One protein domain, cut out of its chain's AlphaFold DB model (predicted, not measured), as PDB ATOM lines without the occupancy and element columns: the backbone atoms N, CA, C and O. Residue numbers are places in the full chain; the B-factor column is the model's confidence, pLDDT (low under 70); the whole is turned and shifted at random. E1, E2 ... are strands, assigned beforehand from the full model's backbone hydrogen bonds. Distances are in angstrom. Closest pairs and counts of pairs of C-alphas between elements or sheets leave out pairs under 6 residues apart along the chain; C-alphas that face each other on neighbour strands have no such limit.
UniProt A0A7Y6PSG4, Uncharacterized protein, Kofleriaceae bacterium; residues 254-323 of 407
ATOM      1  N   LEU A 254     -17.983  -0.175 -30.755       88.88
ATOM      2  CA  LEU A 254     -17.719  -1.401 -29.996       88.88
ATOM      3  C   LEU A 254     -17.858  -2.618 -30.918       88.88
ATOM      4  O   LEU A 254     -16.936  -3.422 -31.074       88.88
ATOM      5  N   GLU A 255     -18.971  -2.666 -31.647       87.56
ATOM      6  CA  GLU A 255     -19.291  -3.697 -32.630       87.56
ATOM      7  C   GLU A 255     -19.841  -3.078 -33.912       87.56
ATOM      8  O   GLU A 255     -20.425  -1.992 -33.912       87.56
ATOM      9  N   ALA A 256     -19.652  -3.789 -35.019       86.69
ATOM     10  CA  ALA A 256     -20.119  -3.383 -36.331       86.69
ATOM     11  C   ALA A 256     -20.502  -4.627 -37.137       86.69
ATOM     12  O   ALA A 256     -19.711  -5.569 -37.228       86.69
ATOM     13  N   VAL A 257     -21.705  -4.638 -37.712       83.38
ATOM     14  CA  VAL A 257     -22.234  -5.780 -38.471       83.38
ATOM     15  C   VAL A 257     -22.945  -5.319 -39.743       83.38
ATOM     16  O   VAL A 257     -23.566  -4.253 -39.768       83.38
ATOM     17  N   LEU A 258     -22.885  -6.133 -40.798       80.44
ATOM     18  CA  LEU A 258     -23.701  -5.936 -41.992       80.44
ATOM     19  C   LEU A 258     -25.183  -6.133 -41.642       80.44
ATOM     20  O   LEU A 258     -25.550  -7.076 -40.937       80.44
ATOM     21  N   ALA A 259     -26.034  -5.262 -42.167       74.81
ATOM     22  CA  ALA A 259     -27.484  -5.373 -42.099       74.81
ATOM     23  C   ALA A 259     -28.074  -5.273 -43.514       74.81
ATOM     24  O   ALA A 259     -27.429  -4.780 -44.441       74.81
ATOM     25  N   LEU A 260     -29.316  -5.728 -43.704       69.31
ATOM     26  CA  LEU A 260     -29.997  -5.579 -44.992       69.31
ATOM     27  C   LEU A 260     -30.057  -4.091 -45.378       69.31
ATOM     28  O   LEU A 260     -30.706  -3.294 -44.704       69.31
ATOM     29  N   GLY A 261     -29.367  -3.730 -46.462       71.75
ATOM     30  CA  GLY A 261     -29.316  -2.360 -46.975       71.75
ATOM     31  C   GLY A 261     -28.315  -1.425 -46.283       71.75
ATOM     32  O   GLY A 261     -28.356  -0.221 -46.546       71.75
ATOM     33  N   GLY A 262     -27.419  -1.925 -45.424       85.38
ATOM     34  CA  GLY A 262     -26.463  -1.055 -44.744       85.38
ATOM     35  C   GLY A 262     -25.577  -1.714 -43.687       85.38
ATOM     36  O   GLY A 262     -25.364  -2.918 -43.671       85.38
ATOM     37  N   VAL A 263     -25.061  -0.890 -42.784       89.88
ATOM     38  CA  VAL A 263     -24.211  -1.272 -41.656       89.88
ATOM     39  C   VAL A 263     -24.887  -0.857 -40.363       89.88
ATOM     40  O   VAL A 263     -25.343   0.277 -40.237       89.88
ATOM     41  N   MET A 264     -24.908  -1.757 -39.387       91.94
ATOM     42  CA  MET A 264     -25.324  -1.447 -38.029       91.94
ATOM     43  C   MET A 264     -24.114  -1.418 -37.100       91.94
ATOM     44  O   MET A 264     -23.263  -2.305 -37.143       91.94
ATOM     45  N   LEU A 265     -24.043  -0.391 -36.263       93.19
ATOM     46  CA  LEU A 265     -22.971  -0.135 -35.314       93.19
ATOM     47  C   LEU A 265     -23.542  -0.085 -33.901       93.19
ATOM     48  O   LEU A 265     -24.628   0.458 -33.697       93.19
ATOM     49  N   HIS A 266     -22.794  -0.598 -32.932       93.50
ATOM     50  CA  HIS A 266     -23.051  -0.367 -31.516       93.50
ATOM     51  C   HIS A 266     -21.989   0.587 -30.978       93.50
ATOM     52  O   HIS A 266     -20.797   0.277 -30.984       93.50
ATOM     53  N   MET A 267     -22.415   1.773 -30.555       91.81
ATOM     54  CA  MET A 267     -21.511   2.821 -30.108       91.81
ATOM     55  C   MET A 267     -22.155   3.728 -29.064       91.81
ATOM     56  O   MET A 267     -23.298   4.143 -29.220       91.81
ATOM     57  N   ASN A 268     -21.407   4.058 -28.008       88.00
ATOM     58  CA  ASN A 268     -21.816   5.014 -26.971       88.00
ATOM     59  C   ASN A 268     -23.220   4.749 -26.377       88.00
ATOM     60  O   ASN A 268     -23.978   5.692 -26.148       88.00
ATOM     61  N   GLY A 269     -23.579   3.478 -26.153       90.56
ATOM     62  CA  GLY A 269     -24.903   3.094 -25.638       90.56
ATOM     63  C   GLY A 269     -26.039   3.258 -26.654       90.56
ATOM     64  O   GLY A 269     -27.197   3.433 -26.278       90.56
ATOM     65  N   ALA A 270     -25.728   3.253 -27.950       93.12
ATOM     66  CA  ALA A 270     -26.712   3.317 -29.018       93.12
ATOM     67  C   ALA A 270     -26.405   2.326 -30.142       93.12
ATOM     68  O   ALA A 270     -25.256   2.121 -30.536       93.12
ATOM     69  N   LEU A 271     -27.466   1.755 -30.705       94.31
ATOM     70  CA  LEU A 271     -27.438   1.123 -32.014       94.31
ATOM     71  C   LEU A 271     -27.653   2.193 -33.077       94.31
ATOM     72  O   LEU A 271     -28.564   3.016 -32.966       94.31
ATOM     73  N   VAL A 272     -26.834   2.174 -34.120       94.31
ATOM     74  CA  VAL A 272     -26.866   3.155 -35.205       94.31
ATOM     75  C   VAL A 272     -26.816   2.418 -36.534       94.31
ATOM     76  O   VAL A 272     -25.962   1.564 -36.736       94.31
ATOM     77  N   SER A 273     -27.731   2.731 -37.446       93.44
ATOM     78  CA  SER A 273     -27.806   2.110 -38.768       93.44
ATOM     79  C   SER A 273     -27.459   3.119 -39.851       93.44
ATOM     80  O   SER A 273     -28.116   4.153 -39.969       93.44
ATOM     81  N   TYR A 274     -26.489   2.779 -40.693       93.25
ATOM     82  CA  TYR A 274     -26.067   3.546 -41.859       93.25
ATOM     83  C   TYR A 274     -26.422   2.800 -43.144       93.25
ATOM     84  O   TYR A 274     -26.081   1.635 -43.292       93.25
ATOM     85  N   SER A 275     -27.066   3.467 -44.093       89.69
ATOM     86  CA  SER A 275     -27.258   3.010 -45.471       89.69
ATOM     87  C   SER A 275     -26.135   3.551 -46.346       89.69
ATOM     88  O   SER A 275     -25.717   4.704 -46.199       89.69
ATOM     89  N   ARG A 276     -25.697   2.747 -47.319       84.50
ATOM     90  CA  ARG A 276     -24.741   3.189 -48.345       84.50
ATOM     91  C   ARG A 276     -25.277   4.385 -49.142       84.50
ATOM     92  O   ARG A 276     -24.514   5.283 -49.498       84.50
ATOM     93  N   THR A 277     -26.584   4.416 -49.406       84.31
ATOM     94  CA  THR A 277     -27.226   5.436 -50.250       84.31
ATOM     95  C   THR A 277     -27.512   6.717 -49.478       84.31
ATOM     96  O   THR A 277     -27.157   7.805 -49.942       84.31
ATOM     97  N   ASP A 278     -28.108   6.581 -48.294       83.25
ATOM     98  CA  ASP A 278     -28.724   7.698 -47.568       83.25
ATOM     99  C   ASP A 278     -27.886   8.177 -46.370       83.25
ATOM    100  O   ASP A 278     -28.173   9.219 -45.784       83.25
ATOM    101  N   GLY A 279     -26.816   7.454 -46.018       86.88
ATOM    102  CA  GLY A 279     -26.015   7.732 -44.829       86.88
ATOM    103  C   GLY A 279     -26.711   7.262 -43.560       86.88
ATOM    104  O   GLY A 279     -27.233   6.152 -43.525       86.88
ATOM    105  N   LEU A 280     -26.698   8.063 -42.494       84.94
ATOM    106  CA  LEU A 280     -27.359   7.694 -41.241       84.94
ATOM    107  C   LEU A 280     -28.870   7.528 -41.463       84.94
ATOM    108  O   LEU A 280     -29.564   8.489 -41.779       84.94
ATOM    109  N   VAL A 281     -29.374   6.312 -41.253       85.19
ATOM    110  CA  VAL A 281     -30.792   5.977 -41.426       85.19
ATOM    111  C   VAL A 281     -31.533   6.071 -40.104       85.19
ATOM    112  O   VAL A 281     -32.608   6.656 -40.047       85.19
ATOM    113  N   ALA A 282     -30.992   5.462 -39.050       90.69
ATOM    114  CA  ALA A 282     -31.694   5.307 -37.785       90.69
ATOM    115  C   ALA A 282     -30.724   5.201 -36.610       90.69
ATOM    116  O   ALA A 282     -29.589   4.752 -36.764       90.69
ATOM    117  N   SER A 283     -31.198   5.563 -35.420       91.88
ATOM    118  CA  SER A 283     -30.494   5.295 -34.167       91.88
ATOM    119  C   SER A 283     -31.472   4.918 -33.061       91.88
ATOM    120  O   SER A 283     -32.659   5.252 -33.121       91.88
ATOM    121  N   ARG A 284     -30.977   4.195 -32.060       93.75
ATOM    122  CA  ARG A 284     -31.727   3.784 -30.876       93.75
ATOM    123  C   ARG A 284     -30.778   3.703 -29.690       93.75
ATOM    124  O   ARG A 284     -29.801   2.968 -29.759       93.75
ATOM    125  N   ASN A 285     -31.103   4.385 -28.597       94.62
ATOM    126  CA  ASN A 285     -30.408   4.169 -27.329       94.62
ATOM    127  C   ASN A 285     -30.743   2.778 -26.792       94.62
ATOM    128  O   ASN A 285     -31.910   2.381 -26.780       94.62
ATOM    129  N   VAL A 286     -29.725   2.071 -26.333       92.25
ATOM    130  CA  VAL A 286     -29.815   0.725 -25.774       92.25
ATOM    131  C   VAL A 286     -29.077   0.687 -24.443       92.25
ATOM    132  O   VAL A 286     -28.290   1.587 -24.142       92.25
ATOM    133  N   SER A 287     -29.368  -0.308 -23.610       90.31
ATOM    134  CA  SER A 287     -28.543  -0.550 -22.427       90.31
ATOM    135  C   SER A 287     -27.217  -1.216 -22.808       90.31
ATOM    136  O   SER A 287     -26.901  -1.388 -23.989       90.31
ATOM    137  N   ASP A 288     -26.417  -1.560 -21.801       88.75
ATOM    138  CA  ASP A 288     -25.189  -2.310 -22.021       88.75
ATOM    139  C   ASP A 288     -25.534  -3.674 -22.639       88.75
ATOM    140  O   ASP A 288     -26.330  -4.447 -22.106       88.75
ATOM    141  N   GLY A 289     -24.925  -3.972 -23.779       90.31
ATOM    142  CA  GLY A 289     -25.202  -5.193 -24.521       90.31
ATOM    143  C   GLY A 289     -24.196  -5.434 -25.632       90.31
ATOM    144  O   GLY A 289     -23.171  -4.758 -25.723       90.31
ATOM    145  N   VAL A 290     -24.486  -6.432 -26.460       88.81
ATOM    146  CA  VAL A 290     -23.598  -6.894 -27.536       88.81
ATOM    147  C   VAL A 290     -24.397  -6.973 -28.828       88.81
ATOM    148  O   VAL A 290     -25.372  -7.719 -28.926       88.81
ATOM    149  N   LEU A 291     -23.986  -6.219 -29.839       86.25
ATOM    150  CA  LEU A 291     -24.445  -6.359 -31.212       86.25
ATOM    151  C   LEU A 291     -23.760  -7.572 -31.836       86.25
ATOM    152  O   LEU A 291     -22.537  -7.663 -31.935       86.25
ATOM    153  N   ILE A 292     -24.586  -8.513 -32.266       80.06
ATOM    154  CA  ILE A 292     -24.172  -9.798 -32.804       80.06
ATOM    155  C   ILE A 292     -24.403  -9.781 -34.310       80.06
ATOM    156  O   ILE A 292     -25.387  -9.232 -34.818       80.06
ATOM    157  N   ARG A 293     -23.467 -10.393 -35.033       67.81
ATOM    158  CA  ARG A 293     -23.508 -10.516 -36.488       67.81
ATOM    159  C   ARG A 293     -24.787 -11.246 -36.925       67.81
ATOM    160  O   ARG A 293     -25.052 -12.340 -36.441       67.81
ATOM    161  N   GLY A 294     -25.581 -10.601 -37.790       67.00
ATOM    162  CA  GLY A 294     -26.919 -11.043 -38.205       67.00
ATOM    163  C   GLY A 294     -28.048 -10.265 -37.512       67.00
ATOM    164  O   GLY A 294     -28.761 -10.845 -36.707       67.00
ATOM    165  N   PRO A 295     -28.273  -8.995 -37.896       76.94
ATOM    166  CA  PRO A 295     -28.736  -7.865 -37.060       76.94
ATOM    167  C   PRO A 295     -29.492  -8.253 -35.772       76.94
ATOM    168  O   PRO A 295     -30.724  -8.219 -35.717       76.94
ATOM    169  N   ARG A 296     -28.745  -8.592 -34.712       87.06
ATOM    170  CA  ARG A 296     -29.301  -8.830 -33.371       87.06
ATOM    171  C   ARG A 296     -28.534  -8.136 -32.280       87.06
ATOM    172  O   ARG A 296     -27.328  -7.972 -32.376       87.06
ATOM    173  N   PHE A 297     -29.227  -7.845 -31.195       92.19
ATOM    174  CA  PHE A 297     -28.630  -7.282 -29.998       92.19
ATOM    175  C   PHE A 297     -28.932  -8.175 -28.797       92.19
ATOM    176  O   PHE A 297     -30.094  -8.484 -28.546       92.19
ATOM    177  N   LEU A 298     -27.901  -8.623 -28.083       93.00
ATOM    178  CA  LEU A 298     -28.067  -9.245 -26.775       93.00
ATOM    179  C   LEU A 298     -28.148  -8.140 -25.725       93.00
ATOM    180  O   LEU A 298     -27.154  -7.461 -25.471       93.00
ATOM    181  N   GLU A 299     -29.323  -8.005 -25.124       93.00
ATOM    182  CA  GLU A 299     -29.611  -7.078 -24.034       93.00
ATOM    183  C   GLU A 299     -30.063  -7.882 -22.814       93.00
ATOM    184  O   GLU A 299     -30.989  -8.693 -22.914       93.00
ATOM    185  N   ASP A 300     -29.388  -7.704 -21.675       91.62
ATOM    186  CA  ASP A 300     -29.535  -8.532 -20.473       91.62
ATOM    187  C   ASP A 300     -29.361 -10.034 -20.760       91.62
ATOM    188  O   ASP A 300     -28.248 -10.559 -20.798       91.62
ATOM    189  N   THR A 301     -30.475 -10.738 -20.965       93.25
ATOM    190  CA  THR A 301     -30.491 -12.143 -21.368       93.25
ATOM    191  C   THR A 301     -31.324 -12.412 -22.610       93.25
ATOM    192  O   THR A 301     -31.606 -13.564 -22.920       93.25
ATOM    193  N   THR A 302     -31.740 -11.378 -23.337       93.62
ATOM    194  CA  THR A 302     -32.598 -11.512 -24.513       93.62
ATOM    195  C   THR A 302     -31.835 -11.175 -25.782       93.62
ATOM    196  O   THR A 302     -31.272 -10.095 -25.924       93.62
ATOM    197  N   PHE A 303     -31.854 -12.100 -26.738       92.00
ATOM    198  CA  PHE A 303     -31.382 -11.861 -28.093       92.00
ATOM    199  C   PHE A 303     -32.499 -11.204 -28.893       92.00
ATOM    200  O   PHE A 303     -33.435 -11.880 -29.323       92.00
ATOM    201  N   HIS A 304     -32.400  -9.897 -29.100       92.56
ATOM    202  CA  HIS A 304     -33.344  -9.114 -29.880       92.56
ATOM    203  C   HIS A 304     -33.035  -9.198 -31.372       92.56
ATOM    204  O   HIS A 304     -31.952  -8.805 -31.795       92.56
ATOM    205  N   ALA A 305     -33.990  -9.670 -32.174       89.12
ATOM    206  CA  ALA A 305     -33.992  -9.432 -33.615       89.12
ATOM    207  C   ALA A 305     -34.202  -7.939 -33.887       89.12
ATOM    208  O   ALA A 305     -35.064  -7.318 -33.267       89.12
ATOM    209  N   LEU A 306     -33.397  -7.354 -34.774       89.19
ATOM    210  CA  LEU A 306     -33.449  -5.927 -35.074       89.19
ATOM    211  C   LEU A 306     -34.029  -5.697 -36.464       89.19
ATOM    212  O   LEU A 306     -33.592  -6.304 -37.443       89.19
ATOM    213  N   ARG A 307     -34.942  -4.734 -36.558       88.19
ATOM    214  CA  ARG A 307     -35.413  -4.181 -37.828       88.19
ATOM    215  C   ARG A 307     -35.175  -2.686 -37.871       88.19
ATOM    216  O   ARG A 307     -35.387  -1.978 -36.891       88.19
ATOM    217  N   VAL A 308     -34.811  -2.200 -39.052       87.12
ATOM    218  CA  VAL A 308     -34.820  -0.772 -39.363       87.12
ATOM    219  C   VAL A 308     -36.151  -0.425 -40.028       87.12
ATOM    220  O   VAL A 308     -36.488  -0.974 -41.075       87.12
ATOM    221  N   SER A 309     -36.923   0.468 -39.413       85.00
ATOM    222  CA  SER A 309     -38.229   0.918 -39.904       85.00
ATOM    223  C   SER A 309     -38.335   2.433 -39.782       85.00
ATOM    224  O   SER A 309     -38.187   2.980 -38.690       85.00
ATOM    225  N   GLN A 310     -38.577   3.112 -40.908       81.50
ATOM    226  CA  GLN A 310     -38.916   4.543 -40.985       81.50
ATOM    227  C   GLN A 310     -38.087   5.455 -40.054       81.50
ATOM    228  O   GLN A 310     -38.632   6.234 -39.278       81.50
ATOM    229  N   GLY A 311     -36.758   5.360 -40.123       84.50
ATOM    230  CA  GLY A 311     -35.861   6.211 -39.331       84.50
ATOM    231  C   GLY A 311     -35.633   5.756 -37.884       84.50
ATOM    232  O   GLY A 311     -35.025   6.481 -37.100       84.50
ATOM    233  N   SER A 312     -36.092   4.559 -37.519       89.75
ATOM    234  CA  SER A 312     -35.910   3.974 -36.190       89.75
ATOM    235  C   SER A 312     -35.396   2.534 -36.258       89.75
ATOM    236  O   SER A 312     -35.580   1.839 -37.260       89.75
ATOM    237  N   ILE A 313     -34.727   2.101 -35.186       92.50
ATOM    238  CA  ILE A 313     -34.379   0.694 -34.956       92.50
ATOM    239  C   ILE A 313     -35.382   0.133 -33.944       92.50
ATOM    240  O   ILE A 313     -35.573   0.687 -32.854       92.50
ATOM    241  N   GLU A 314     -36.021  -0.969 -34.308       92.75
ATOM    242  CA  GLU A 314     -37.053  -1.645 -33.530       92.75
ATOM    243  C   GLU A 314     -36.613  -3.067 -33.183       92.75
ATOM    244  O   GLU A 314     -35.909  -3.721 -33.956       92.75
ATOM    245  N   TYR A 315     -37.057  -3.552 -32.024       92.38
ATOM    246  CA  TYR A 315     -36.920  -4.957 -31.657       92.38
ATOM    247  C   TYR A 315     -38.093  -5.741 -32.232       92.38
ATOM    248  O   TYR A 315     -39.254  -5.450 -31.939       92.38
ATOM    249  N   GLU A 316     -37.798  -6.749 -33.039       86.94
ATOM    250  CA  GLU A 316     -38.806  -7.639 -33.588       86.94
ATOM    251  C   GLU A 316     -39.103  -8.762 -32.604       86.94
ATOM    252  O   GLU A 316     -38.238  -9.568 -32.268       86.94
ATOM    253  N   HIS A 317     -40.352  -8.863 -32.155       80.44
ATOM    254  CA  HIS A 317     -40.774 -10.004 -31.339       80.44
ATOM    255  C   HIS A 317     -40.593 -11.331 -32.080       80.44
ATOM    256  O   HIS A 317     -40.212 -12.330 -31.476       80.44
ATOM    257  N   ILE A 318     -40.833 -11.333 -33.392       75.69
ATOM    258  CA  ILE A 318     -40.611 -12.500 -34.240       75.69
ATOM    259  C   ILE A 318     -39.102 -12.655 -34.423       75.69
ATOM    260  O   ILE A 318     -38.443 -11.792 -34.988       75.69
ATOM    261  N   GLY A 319     -38.559 -13.753 -33.906       76.00
ATOM    262  CA  GLY A 319     -37.131 -14.044 -33.955       76.00
ATOM    263  C   GLY A 319     -36.390 -13.703 -32.667       76.00
ATOM    264  O   GLY A 319     -35.369 -14.329 -32.411       76.00
ATOM    265  N   SER A 320     -36.893 -12.803 -31.818       87.94
ATOM    266  CA  SER A 320     -36.279 -12.570 -30.505       87.94
ATOM    267  C   SER A 320     -36.503 -13.747 -29.557       87.94
ATOM    268  O   SER A 320     -37.576 -14.348 -29.555       87.94
ATOM    269  N   PHE A 321     -35.516 -14.056 -28.716       89.00
ATOM    270  CA  PHE A 321     -35.668 -15.085 -27.685       89.00
ATOM    271  C   PHE A 321     -34.858 -14.761 -26.431       89.00
ATOM    272  O   PHE A 321     -33.764 -14.203 -26.500       89.00
ATOM    273  N   GLY A 322     -35.414 -15.119 -25.276       91.06
ATOM    274  CA  GLY A 322     -34.712 -15.042 -24.001       91.06
ATOM    275  C   GLY A 322     -33.792 -16.240 -23.811       91.06
ATOM    276  O   GLY A 322     -34.108 -17.336 -24.265       91.06
ATOM    277  N   ALA A 323     -32.698 -16.040 -23.101       90.38
ATOM    278  CA  ALA A 323     -31.801 -17.047 -22.567       90.38
ATOM    279  C   ALA A 323     -31.775 -16.937 -21.039       90.38
ATOM    280  O   ALA A 323     -32.141 -15.918 -20.449       90.38
TER     281      ALA A 323
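What this domain is: This is residues 254 to 323 of the 407 residues of an uncharacterized protein of Kofleriaceae bacterium (UniProt A0A7Y6PSG4). Two four-stranded sheets stand face to face as a sandwich, their strands crossed at 46 degrees. The chain folds the first sheet, E1 to E4, as a run of hairpins, changes over once at the link from E4 to E5, and folds the second, E5 to E8, in the same manner; E5 comes near the E1 edge of the first sheet, while the first part of E8 comes near E4. The 70 printed residues hold eight named strands, E1 to E8 in order along the chain, and no named helix: the class is all strand, with both sheets antiparallel in the orders E1 - E2 - E3 - E4 and E5 - E6 - E7 - E8. The whole is compact, with a radius of gyration of the C-alphas of 11.1 A and spans of 36 by 25 by 18 A.

How they stand to each other: E1, residues 255 to 259, and E2, residues 262 to 267, form an antiparallel hairpin, with N 257 and O 264 2.9 A apart, within hydrogen-bond range. E3, residues 270 to 275, is the next antiparallel neighbour, with N 265 and O 272 at 2.8 A. E4, residues 279 to 285, completes this meander, each strand the antiparallel neighbour of the one before, with N 273 and O 282 at 2.8 A. E5, residues 289 to 292, begins the second meander and pairs with E6, residues 296 to 299, through N 298 and O 290 at 2.8 A. E7, residues 302 to 309, follows at 132 degrees to E6, with N 304 and O 297 at 2.8 A. E8, residues 312 to 322, pairs with E7 through N 314 and O 307 at 2.8 A and N 303 and O 321 at 2.9 A; it bends by 79 degrees at residue 318. Between the sheets, the closest C-alphas of E1 and E5 are those of Glu 255 and Leu 291, 6.0 A apart. Those of E4 and E8 are Ala 282 and Ser 312, at 4.7 A. E1 and E8 are apart.

Where its parts are: E1 begins at C-alpha 255, (-19.291, -3.697, -32.630). E2, E3 and E4 measure 15.9, 16.5 and 18.4 A from first to last C-alpha. E5 begins at C-alpha 289, (-25.202, -5.193, -24.521). E7 measures 20.6 A and E8 22.6 A, ending at C-alpha 322, (-34.712, -15.042, -24.001).

The domain as a whole: The C-alphas farthest apart, those of Thr 277 and Ala 323, are 36.0 A from each other. Both sheets are strongly twisted. The printed part has no cut, and the seven links between strands are tight. The mean pLDDT of the printed part is 87.3; residues 260, 293 and 294 are under 70.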